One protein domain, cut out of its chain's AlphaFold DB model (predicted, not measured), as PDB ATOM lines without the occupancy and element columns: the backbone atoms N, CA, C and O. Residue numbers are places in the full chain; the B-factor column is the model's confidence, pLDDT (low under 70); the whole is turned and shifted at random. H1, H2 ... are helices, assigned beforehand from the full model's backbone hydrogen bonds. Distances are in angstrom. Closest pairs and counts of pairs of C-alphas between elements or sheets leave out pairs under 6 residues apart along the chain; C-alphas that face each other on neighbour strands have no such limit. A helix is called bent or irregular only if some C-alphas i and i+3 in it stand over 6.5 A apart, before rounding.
ATOM      1  N   LEU A 292     285.962 269.059 407.326       94.25
ATOM      2  CA  LEU A 292     285.665 268.934 408.741       94.25
ATOM      3  C   LEU A 292     286.663 269.795 409.501       94.25
ATOM      4  O   LEU A 292     287.785 270.002 409.044       94.25
ATOM      5  N   GLU A 293     286.286 270.271 410.672       95.25
ATOM      6  CA  GLU A 293     287.209 270.988 411.542       95.25
ATOM      7  C   GLU A 293     287.905 270.004 412.476       95.25
ATOM      8  O   GLU A 293     287.320 269.029 412.956       95.25
ATOM      9  N   CYS A 294     289.196 270.224 412.715       95.94
ATOM     10  CA  CYS A 294     289.921 269.446 413.698       95.94
ATOM     11  C   CYS A 294     289.307 269.675 415.081       95.94
ATOM     12  O   CYS A 294     289.292 270.799 415.568       95.94
ATOM     13  N   PHE A 295     288.931 268.595 415.765       92.12
ATOM     14  CA  PHE A 295     288.328 268.649 417.101       92.12
ATOM     15  C   PHE A 295     289.206 269.334 418.168       92.12
ATOM     16  O   PHE A 295     288.711 269.731 419.213       92.12
ATOM     17  N   VAL A 296     290.515 269.450 417.924       90.31
ATOM     18  CA  VAL A 296     291.477 270.030 418.874       90.31
ATOM     19  C   VAL A 296     291.771 271.498 418.573       90.31
ATOM     20  O   VAL A 296     291.858 272.296 419.495       90.31
ATOM     21  N   CYS A 297     291.959 271.861 417.303       91.06
ATOM     22  CA  CYS A 297     292.447 273.194 416.926       91.06
ATOM     23  C   CYS A 297     291.547 273.956 415.941       91.06
ATOM     24  O   CYS A 297     291.927 275.035 415.499       91.06
ATOM     25  N   GLY A 298     290.420 273.383 415.516       90.38
ATOM     26  CA  GLY A 298     289.491 273.996 414.559       90.38
ATOM     27  C   GLY A 298     289.970 274.038 413.101       90.38
ATOM     28  O   GLY A 298     289.180 274.309 412.206       90.38
ATOM     29  N   GLN A 299     291.239 273.731 412.805       93.88
ATOM     30  CA  GLN A 299     291.746 273.780 411.427       93.88
ATOM     31  C   GLN A 299     290.999 272.814 410.502       93.88
ATOM     32  O   GLN A 299     290.794 271.644 410.845       93.88
ATOM     33  N   SER A 300     290.677 273.281 409.293       95.44
ATOM     34  CA  SER A 300     290.040 272.463 408.261       95.44
ATOM     35  C   SER A 300     290.887 271.231 407.934       95.44
ATOM     36  O   SER A 300     292.084 271.333 407.657       95.44
ATOM     37  N   THR A 301     290.268 270.060 407.912       96.06
ATOM     38  CA  THR A 301     290.915 268.789 407.622       96.06
ATOM     39  C   THR A 301     289.975 267.828 406.895       96.06
ATOM     40  O   THR A 301     288.752 267.925 406.959       96.06
ATOM     41  N   ARG A 302     290.573 266.867 406.188       95.62
ATOM     42  CA  ARG A 302     289.878 265.723 405.572       95.62
ATOM     43  C   ARG A 302     290.097 264.423 406.354       95.62
ATOM     44  O   ARG A 302     289.544 263.378 406.020       95.62
ATOM     45  N   ASN A 303     290.914 264.477 407.404       95.56
ATOM     46  CA  ASN A 303     291.309 263.319 408.188       95.56
ATOM     47  C   ASN A 303     290.262 263.039 409.267       95.56
ATOM     48  O   ASN A 303     290.241 263.668 410.322       95.56
ATOM     49  N   ARG A 304     289.401 262.056 409.005       95.88
ATOM     50  CA  ARG A 304     288.387 261.586 409.957       95.88
ATOM     51  C   ARG A 304     288.819 260.323 410.692       95.88
ATOM     52  O   ARG A 304     289.462 259.435 410.123       95.88
ATOM     53  N   CYS A 305     288.393 260.197 411.943       96.62
ATOM     54  CA  CYS A 305     288.535 258.962 412.699       96.62
ATOM     55  C   CYS A 305     287.714 257.849 412.028       96.62
ATOM     56  O   CYS A 305     286.483 257.856 412.068       96.62
ATOM     57  N   ARG A 306     288.393 256.866 411.420       95.81
ATOM     58  CA  ARG A 306     287.742 255.776 410.663       95.81
ATOM     59  C   ARG A 306     286.713 255.003 411.495       95.81
ATOM     60  O   ARG A 306     285.685 254.597 410.964       95.81
ATOM     61  N   SER A 307     286.973 254.806 412.785       95.00
ATOM     62  CA  SER A 307     286.070 254.084 413.690       95.00
ATOM     63  C   SER A 307     284.797 254.877 413.999       95.00
ATOM     64  O   SER A 307     283.717 254.294 414.029       95.00
ATOM     65  N   CYS A 308     284.900 256.196 414.177       95.00
ATOM     66  CA  CYS A 308     283.745 257.077 414.373       95.00
ATOM     67  C   CYS A 308     282.950 257.266 413.077       95.00
ATOM     68  O   CYS A 308     281.724 257.223 413.114       95.00
ATOM     69  N   ALA A 309     283.630 257.339 411.930       93.62
ATOM     70  CA  ALA A 309     282.976 257.411 410.626       93.62
ATOM     71  C   ALA A 309     282.081 256.183 410.368       93.62
ATOM     72  O   ALA A 309     280.962 256.321 409.885       93.62
ATOM     73  N   LYS A 310     282.521 254.981 410.775       93.69
ATOM     74  CA  LYS A 310     281.688 253.762 410.732       93.69
ATOM     75  C   LYS A 310     280.449 253.835 411.634       93.69
ATOM     76  O   LYS A 310     279.478 253.140 411.370       93.69
ATOM     77  N   ALA A 311     280.489 254.650 412.687       91.62
ATOM     78  CA  ALA A 311     279.364 254.901 413.584       91.62
ATOM     79  C   ALA A 311     278.486 256.087 413.130       91.62
ATOM     80  O   ALA A 311     277.607 256.514 413.878       91.62
ATOM     81  N   GLY A 312     278.729 256.644 411.935       91.81
ATOM     82  CA  GLY A 312     277.999 257.807 411.424       91.81
ATOM     83  C   GLY A 312     278.329 259.111 412.155       91.81
ATOM     84  O   GLY A 312     277.472 259.989 412.240       91.81
ATOM     85  N   LEU A 313     279.534 259.220 412.727       92.25
ATOM     86  CA  LEU A 313     280.051 260.442 413.342       92.25
ATOM     87  C   LEU A 313     281.262 260.978 412.583       92.25
ATOM     88  O   LEU A 313     282.236 260.257 412.351       92.25
ATOM     89  N   ASP A 314     281.246 262.279 412.326       93.00
ATOM     90  CA  ASP A 314     282.315 262.990 411.632       93.00
ATOM     91  C   ASP A 314     283.266 263.680 412.624       93.00
ATOM     92  O   ASP A 314     283.346 264.901 412.701       93.00
ATOM     93  N   ILE A 315     284.004 262.882 413.408       94.88
ATOM     94  CA  ILE A 315     285.099 263.390 414.258       94.88
ATOM     95  C   ILE A 315     286.391 263.424 413.442       94.88
ATOM     96  O   ILE A 315     286.829 262.383 412.932       94.88
ATOM     97  N   ALA A 316     287.026 264.594 413.356       96.75
ATOM     98  CA  ALA A 316     288.209 264.816 412.535       96.75
ATOM     99  C   ALA A 316     289.408 265.387 413.310       96.75
ATOM    100  O   ALA A 316     289.259 266.114 414.291       96.75
ATOM    101  N   PHE A 317     290.616 265.051 412.852       96.81
ATOM    102  CA  PHE A 317     291.887 265.490 413.436       96.81
ATOM    103  C   PHE A 317     292.842 265.918 412.327       96.81
ATOM    104  O   PHE A 317     293.132 265.115 411.447       96.81
ATOM    105  N   CYS A 318     293.375 267.143 412.364       97.25
ATOM    106  CA  CYS A 318     294.290 267.589 411.309       97.25
ATOM    107  C   CYS A 318     295.624 266.823 411.293       97.25
ATOM    108  O   CYS A 318     296.227 266.709 410.228       97.25
ATOM    109  N   SER A 319     296.029 266.220 412.416       96.88
ATOM    110  CA  SER A 319     297.258 265.432 412.560       96.88
ATOM    111  C   SER A 319     297.084 264.235 413.505       96.88
ATOM    112  O   SER A 319     296.146 264.175 414.311       96.88
ATOM    113  N   THR A 320     298.013 263.276 413.440       96.00
ATOM    114  CA  THR A 320     298.074 262.155 414.393       96.00
ATOM    115  C   THR A 320     298.406 262.615 415.808       96.00
ATOM    116  O   THR A 320     298.020 261.966 416.776       96.00
ATOM    117  N   GLU A 321     299.093 263.742 415.946       95.19
ATOM    118  CA  GLU A 321     299.492 264.356 417.207       95.19
ATOM    119  C   GLU A 321     298.258 264.893 417.935       95.19
ATOM    120  O   GLU A 321     298.069 264.589 419.112       95.19
ATOM    121  N   HIS A 322     297.354 265.581 417.224       95.75
ATOM    122  CA  HIS A 322     296.074 266.030 417.781       95.75
ATOM    123  C   HIS A 322     295.169 264.856 418.153       95.75
ATOM    124  O   HIS A 322     294.548 264.872 419.215       95.75
ATOM    125  N   GLN A 323     295.146 263.794 417.342       96.75
ATOM    126  CA  GLN A 323     294.434 262.576 417.722       96.75
ATOM    127  C   GLN A 323     295.020 261.958 418.999       96.75
ATOM    128  O   GLN A 323     294.261 261.606 419.899       96.75
ATOM    129  N   LYS A 324     296.352 261.827 419.103       94.25
ATOM    130  CA  LYS A 324     297.042 261.277 420.285       94.25
ATOM    131  C   LYS A 324     296.789 262.110 421.540       94.25
ATOM    132  O   LYS A 324     296.629 261.521 422.605       94.25
ATOM    133  N   LEU A 325     296.723 263.437 421.411       87.31
ATOM    134  CA  LEU A 325     296.477 264.356 422.522       87.31
ATOM    135  C   LEU A 325     295.142 264.059 423.216       87.31
ATOM    136  O   LEU A 325     295.102 263.922 424.435       87.31
ATOM    137  N   VAL A 326     294.067 263.873 422.441       91.75
ATOM    138  CA  VAL A 326     292.732 263.570 422.989       91.75
ATOM    139  C   VAL A 326     292.411 262.077 423.046       91.75
ATOM    140  O   VAL A 326     291.355 261.689 423.544       91.75
ATOM    141  N   TRP A 327     293.310 261.209 422.570       93.25
ATOM    142  CA  TRP A 327     293.104 259.760 422.526       93.25
ATOM    143  C   TRP A 327     292.680 259.142 423.868       93.25
ATOM    144  O   TRP A 327     291.801 258.277 423.839       93.25
ATOM    145  N   PRO A 328     293.219 259.553 425.041       86.88
ATOM    146  CA  PRO A 328     292.798 258.999 426.328       86.88
ATOM    147  C   PRO A 328     291.296 259.124 426.601       86.88
ATOM    148  O   PRO A 328     290.723 258.192 427.162       86.88
ATOM    149  N   VAL A 329     290.672 260.220 426.161       84.69
ATOM    150  CA  VAL A 329     289.230 260.474 426.306       84.69
ATOM    151  C   VAL A 329     288.476 259.925 425.097       84.69
ATOM    152  O   VAL A 329     287.532 259.151 425.241       84.69
ATOM    153  N   HIS A 330     288.944 260.234 423.885       91.56
ATOM    154  CA  HIS A 330     288.293 259.819 422.647       91.56
ATOM    155  C   HIS A 330     288.121 258.297 422.563       91.56
ATOM    156  O   HIS A 330     287.063 257.835 422.150       91.56
ATOM    157  N   LYS A 331     289.094 257.489 423.014       93.88
ATOM    158  CA  LYS A 331     289.004 256.014 422.987       93.88
ATOM    159  C   LYS A 331     287.832 255.436 423.799       93.88
ATOM    160  O   LYS A 331     287.436 254.297 423.548       93.88
ATOM    161  N   LEU A 332     287.295 256.188 424.765       86.44
ATOM    162  CA  LEU A 332     286.138 255.778 425.567       86.44
ATOM    163  C   LEU A 332     284.849 255.809 424.740       86.44
ATOM    164  O   LEU A 332     283.978 254.967 424.929       86.44
ATOM    165  N   VAL A 333     284.781 256.723 423.770       89.31
ATOM    166  CA  VAL A 333     283.617 256.961 422.904       89.31
ATOM    167  C   VAL A 333     283.877 256.596 421.436       89.31
ATOM    168  O   VAL A 333     282.994 256.697 420.590       89.31
ATOM    169  N   CYS A 334     285.093 256.157 421.105       94.38
ATOM    170  CA  CYS A 334     285.506 255.853 419.742       94.38
ATOM    171  C   CYS A 334     285.003 254.476 419.290       94.38
ATOM    172  O   CYS A 334     285.345 253.449 419.880       94.38
ATOM    173  N   GLY A 335     284.269 254.453 418.176       88.44
ATOM    174  CA  GLY A 335     283.943 253.244 417.422       88.44
ATOM    175  C   GLY A 335     282.467 252.831 417.422       88.44
ATOM    176  O   GLY A 335     281.654 253.375 418.176       88.44
ATOM    177  N   PRO A 336     282.106 251.868 416.555       85.19
ATOM    178  CA  PRO A 336     280.743 251.357 416.453       85.19
ATOM    179  C   PRO A 336     280.255 250.826 417.806       85.19
ATOM    180  O   PRO A 336     280.979 250.105 418.488       85.19
ATOM    181  N   GLY A 337     279.043 251.210 418.211       83.06
ATOM    182  CA  GLY A 337     278.431 250.797 419.480       83.06
ATOM    183  C   GLY A 337     278.796 251.644 420.705       83.06
ATOM    184  O   GLY A 337     278.044 251.617 421.673       83.06
ATOM    185  N   LYS A 338     279.886 252.427 420.657       82.06
ATOM    186  CA  LYS A 338     280.256 253.393 421.714       82.06
ATOM    187  C   LYS A 338     279.891 254.827 421.360       82.06
ATOM    188  O   LYS A 338     279.554 255.612 422.236       82.06
ATOM    189  N   ALA A 339     279.987 255.162 420.076       76.44
ATOM    190  CA  ALA A 339     279.892 256.543 419.635       76.44
ATOM    191  C   ALA A 339     278.439 257.031 419.472       76.44
ATOM    192  O   ALA A 339     278.183 258.216 419.661       76.44
ATOM    193  N   ARG A 340     277.479 256.146 419.144       68.31
ATOM    194  CA  ARG A 340     276.056 256.503 418.977       68.31
ATOM    195  C   ARG A 340     275.072 255.347 419.242       68.31
ATOM    196  O   ARG A 340     275.169 254.323 418.563       68.31
ATOM    197  N   PRO A 341     274.080 255.542 420.138       58.88
ATOM    198  CA  PRO A 341     274.121 256.488 421.261       58.88
ATOM    199  C   PRO A 341     275.368 256.216 422.110       58.88
ATOM    200  O   PRO A 341     275.919 255.115 422.031       58.88
ATOM    201  N   PHE A 342     275.812 257.182 422.917       56.59
ATOM    202  CA  PHE A 342     276.793 256.870 423.952       56.59
ATOM    203  C   PHE A 342     276.212 255.760 424.832       56.59
ATOM    204  O   PHE A 342     275.246 255.970 425.563       56.59
ATOM    205  N   ARG A 343     276.751 254.547 424.695       52.09
ATOM    206  CA  ARG A 343     276.415 253.431 425.570       52.09
ATOM    207  C   ARG A 343     277.457 253.424 426.664       52.09
ATOM    208  O   ARG A 343     278.604 253.041 426.422       52.09
ATOM    209  N   HIS A 344     277.043 253.878 427.842       51.09
ATOM    210  CA  HIS A 344     277.835 253.693 429.044       51.09
ATOM    211  C   HIS A 344     278.194 252.200 429.156       51.09
ATOM    212  O   HIS A 344     277.349 251.354 428.833       51.09
ATOM    213  N   PRO A 345     279.427 251.850 429.560       62.84
ATOM    214  CA  PRO A 345     279.760 250.474 429.895       62.84
ATOM    215  C   PRO A 345     278.686 249.879 430.811       62.84
ATOM    216  O   PRO A 345     278.203 250.552 431.722       62.84
ATOM    217  N   THR A 346     278.276 248.639 430.550       57.59
ATOM    218  CA  THR A 346     277.367 247.924 431.449       57.59
ATOM    219  C   THR A 346     278.007 247.852 432.827       57.59
ATOM    220  O   THR A 346     279.145 247.396 432.938       57.59
ATOM    221  N   LEU A 347     277.282 248.326 433.838       67.38
ATOM    222  CA  LEU A 347     277.733 248.298 435.223       67.38
ATOM    223  C   LEU A 347     277.906 246.848 435.671       67.38
ATOM    224  O   LEU A 347     277.068 246.000 435.358       67.38
ATOM    225  N   ASN A 348     279.000 246.565 436.367       73.44
ATOM    226  CA  ASN A 348     279.207 245.256 436.980       73.44
ATOM    227  C   ASN A 348     278.356 245.106 438.257       73.44
ATOM    228  O   ASN A 348     277.797 246.082 438.754       73.44
ATOM    229  N   ASP A 349     278.261 243.889 438.798       83.25
ATOM    230  CA  ASP A 349     277.395 243.605 439.951       83.25
ATOM    231  C   ASP A 349     277.725 244.463 441.184       83.25
ATOM    232  O   ASP A 349     276.810 244.887 441.883       83.25
ATOM    233  N   ALA A 350     278.996 244.808 441.414       79.50
ATOM    234  CA  ALA A 350     279.397 245.666 442.530       79.50
ATOM    235  C   ALA A 350     278.988 247.134 442.317       79.50
ATOM    236  O   ALA A 350     278.529 247.798 443.244       79.50
ATOM    237  N   GLU A 351     279.102 247.643 441.090       71.12
ATOM    238  CA  GLU A 351     278.603 248.974 440.723       71.12
ATOM    239  C   GLU A 351     277.069 249.030 440.798       71.12
ATOM    240  O   GLU A 351     276.500 250.025 441.243       71.12
ATOM    241  N   LEU A 352     276.390 247.939 440.426       77.81
ATOM    242  CA  LEU A 352     274.946 247.792 440.595       77.81
ATOM    243  C   LEU A 352     274.543 247.743 442.069       77.81
ATOM    244  O   LEU A 352     273.513 248.308 442.418       77.81
ATOM    245  N   GLU A 353     275.328 247.105 442.937       84.56
ATOM    246  CA  GLU A 353     275.102 247.083 444.386       84.56
ATOM    247  C   GLU A 353     275.198 248.494 444.987       84.56
ATOM    248  O   GLU A 353     274.333 248.899 445.762       84.56
ATOM    249  N   ILE A 354     276.192 249.284 444.561       77.00
ATOM    250  CA  ILE A 354     276.347 250.691 444.967       77.00
ATOM    251  C   ILE A 354     275.144 251.513 444.507       77.00
ATOM    252  O   ILE A 354     274.571 252.251 445.302       77.00
ATOM    253  N   LEU A 355     274.703 251.341 443.260       66.62
ATOM    254  CA  LEU A 355     273.511 252.030 442.771       66.62
ATOM    255  C   LEU A 355     272.214 251.512 443.392       66.62
ATOM    256  O   LEU A 355     271.225 252.230 443.386       66.62
ATOM    257  N   ARG A 356     272.167 250.289 443.919       85.88
ATOM    258  CA  ARG A 356     271.013 249.786 444.680       85.88
ATOM    259  C   ARG A 356     271.004 250.296 446.117       85.88
ATOM    260  O   ARG A 356     269.975 250.175 446.779       85.88
ATOM    261  N   ASN A 357     272.110 250.867 446.599       86.50
ATOM    262  CA  ASN A 357     272.178 251.452 447.928       86.50
ATOM    263  C   ASN A 357     271.200 252.644 448.026       86.50
ATOM    264  O   ASN A 357     271.321 253.590 447.241       86.50
ATOM    265  N   PRO A 358     270.266 252.640 448.995       87.06
ATOM    266  CA  PRO A 358     269.279 253.705 449.159       87.06
ATOM    267  C   PRO A 358     269.889 255.101 449.315       87.06
ATOM    268  O   PRO A 358     269.344 256.049 448.764       87.06
ATOM    269  N   ALA A 359     271.036 255.226 449.991       85.31
ATOM    270  CA  ALA A 359     271.710 256.512 450.175       85.31
ATOM    271  C   ALA A 359     272.245 257.066 448.843       85.31
ATOM    272  O   ALA A 359     272.085 258.246 448.542       85.31
ATOM    273  N   CYS A 360     272.801 256.192 447.998       72.94
ATOM    274  CA  CYS A 360     273.271 256.568 446.665       72.94
ATOM    275  C   CYS A 360     272.093 256.918 445.739       72.94
ATOM    276  O   CYS A 360     272.167 257.865 444.962       72.94
ATOM    277  N   GLN A 361     270.965 256.209 445.863       78.31
ATOM    278  CA  GLN A 361     269.730 256.560 445.159       78.31
ATOM    279  C   GLN A 361     269.150 257.897 445.629       78.31
ATOM    280  O   GLN A 361     268.660 258.659 444.801       78.31
ATOM    281  N   GLU A 362     269.193 258.217 446.920       82.12
ATOM    282  CA  GLU A 362     268.745 259.515 447.436       82.12
ATOM    283  C   GLU A 362     269.609 260.665 446.922       82.12
ATOM    284  O   GLU A 362     269.062 261.670 446.474       82.12
ATOM    285  N   GLU A 363     270.932 260.499 446.893       70.38
ATOM    286  CA  GLU A 363     271.847 261.487 446.315       70.38
ATOM    287  C   GLU A 363     271.611 261.671 444.814       70.38
ATOM    288  O   GLU A 363     271.452 262.800 444.351       70.38
ATOM    289  N   LEU A 364     271.487 260.582 444.052       67.81
ATOM    290  CA  LEU A 364     271.213 260.652 442.614       67.81
ATOM    291  C   LEU A 364     269.846 261.274 442.320       67.81
ATOM    292  O   LEU A 364     269.724 262.078 441.398       67.81
ATOM    293  N   ASN A 365     268.824 260.955 443.115       73.25
ATOM    294  CA  ASN A 365     267.503 261.562 442.991       73.25
ATOM    295  C   ASN A 365     267.499 263.029 443.443       73.25
ATOM    296  O   ASN A 365     266.745 263.823 442.885       73.25
ATOM    297  N   SER A 366     268.330 263.414 444.414       76.94
ATOM    298  CA  SER A 366     268.543 264.809 444.812       76.94
ATOM    299  C   SER A 366     269.195 265.601 443.676       76.94
ATOM    300  O   SER A 366     268.663 266.627 443.251       76.94
ATOM    301  N   MET A 367     270.261 265.063 443.079       60.22
ATOM    302  CA  MET A 367     270.912 265.644 441.904       60.22
ATOM    303  C   MET A 367     269.942 265.738 440.720       60.22
ATOM    304  O   MET A 367     269.814 266.794 440.112       60.22
ATOM    305  N   ALA A 368     269.187 264.677 440.423       64.81
ATOM    306  CA  ALA A 368     268.210 264.676 439.334       64.81
ATOM    307  C   ALA A 368     267.072 265.685 439.563       64.81
ATOM    308  O   ALA A 368     266.658 266.363 438.626       64.81
ATOM    309  N   LYS A 369     266.593 265.848 440.804       67.69
ATOM    310  CA  LYS A 369     265.612 266.887 441.158       67.69
ATOM    311  C   LYS A 369     266.174 268.296 440.982       67.69
ATOM    312  O   LYS A 369     265.437 269.168 440.537       67.69
TER     313      LYS A 369
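AT A GLANCE: This is residues 292 to 369 of the 378 residues of an uncharacterized protein of Rhodotorula sp. CCFEE 5036 (UniProt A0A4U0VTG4). The model is a loose, loop-rich lobe at one end and two short helices at the other, joined by a long link that reaches from one to the other. The lobe holds residues 292 to 339, mostly loops, with the small helix H1 and the longest helix, H2; at the far end H3 and H4 meet near their ends and make a corner, and residues 348 to 354 and 356 to 363 stick out. The printed part has 78 residues with four named helices, H1, H2, H3 and H4 in that order, and no named strand; the class is all helix, with 39 residues in these helices. The whole is only just extended, close to loose, with a radius of gyration of the C-alphas of 17.4 A, and it is a rod spanning 49 by 22 by 20 A.

IN THESE COORDINATES: Residues 292 to 305 hold no named element, but residues 292 to 293 pair with residues 300 to 301, antiparallel, in stretches too short to be named. H1 is residues 306 to 310, beginning at C-alpha 306 (287.742, 255.776, 410.663). H2, residues 320 to 333, is 17.6 A from first to last C-alpha; it is irregular, with C-alphas 325 and 328 7.5 A apart. Residues 334 to 348 again hold no named element. H3 is residues 349 to 356, 10.1 A long, beginning at C-alpha 349 (277.395, 243.605, 439.951). H4, residues 358 to 369, is 15.9 A long and ends at C-alpha 369 (265.612, 266.887, 441.158).

HOW THE PARTS SIT: H1 and H2 are apart, and each touches no helix. H2 and H3 are apart, and H4 is apart from both H1 and H2. H1 and H3 are apart too. H3 and H4 are close but not clearly touching, with 2 pairs of C-alphas within 8 A; the closest are those of Leu 355 and Gln 361, 6.4 A apart. The lines of H3 and H4 stand at a steep tilt of 63 degrees and run the same way. In H1, H3 and H4 every O i to N i+4 pair is within hydrogen-bond range; in H2 it is 6 of 10.

THE WHOLE: The two C-alphas farthest apart are those of Arg 302 and Pro 358, at 49.7 A. The printed part has no cut. The link from H2 to H3 is long, with 15 residues; that from H1 to H2 is short, with 9, and that from H3 to H4 is tight, with 1. Without the stretches that stand free, 63 residues remain, spanning 43 by 22 by 18 A. The mean pLDDT of the printed part is 84.4; residues 340 to 347, 355, 364 and 367 to 369 are under 70.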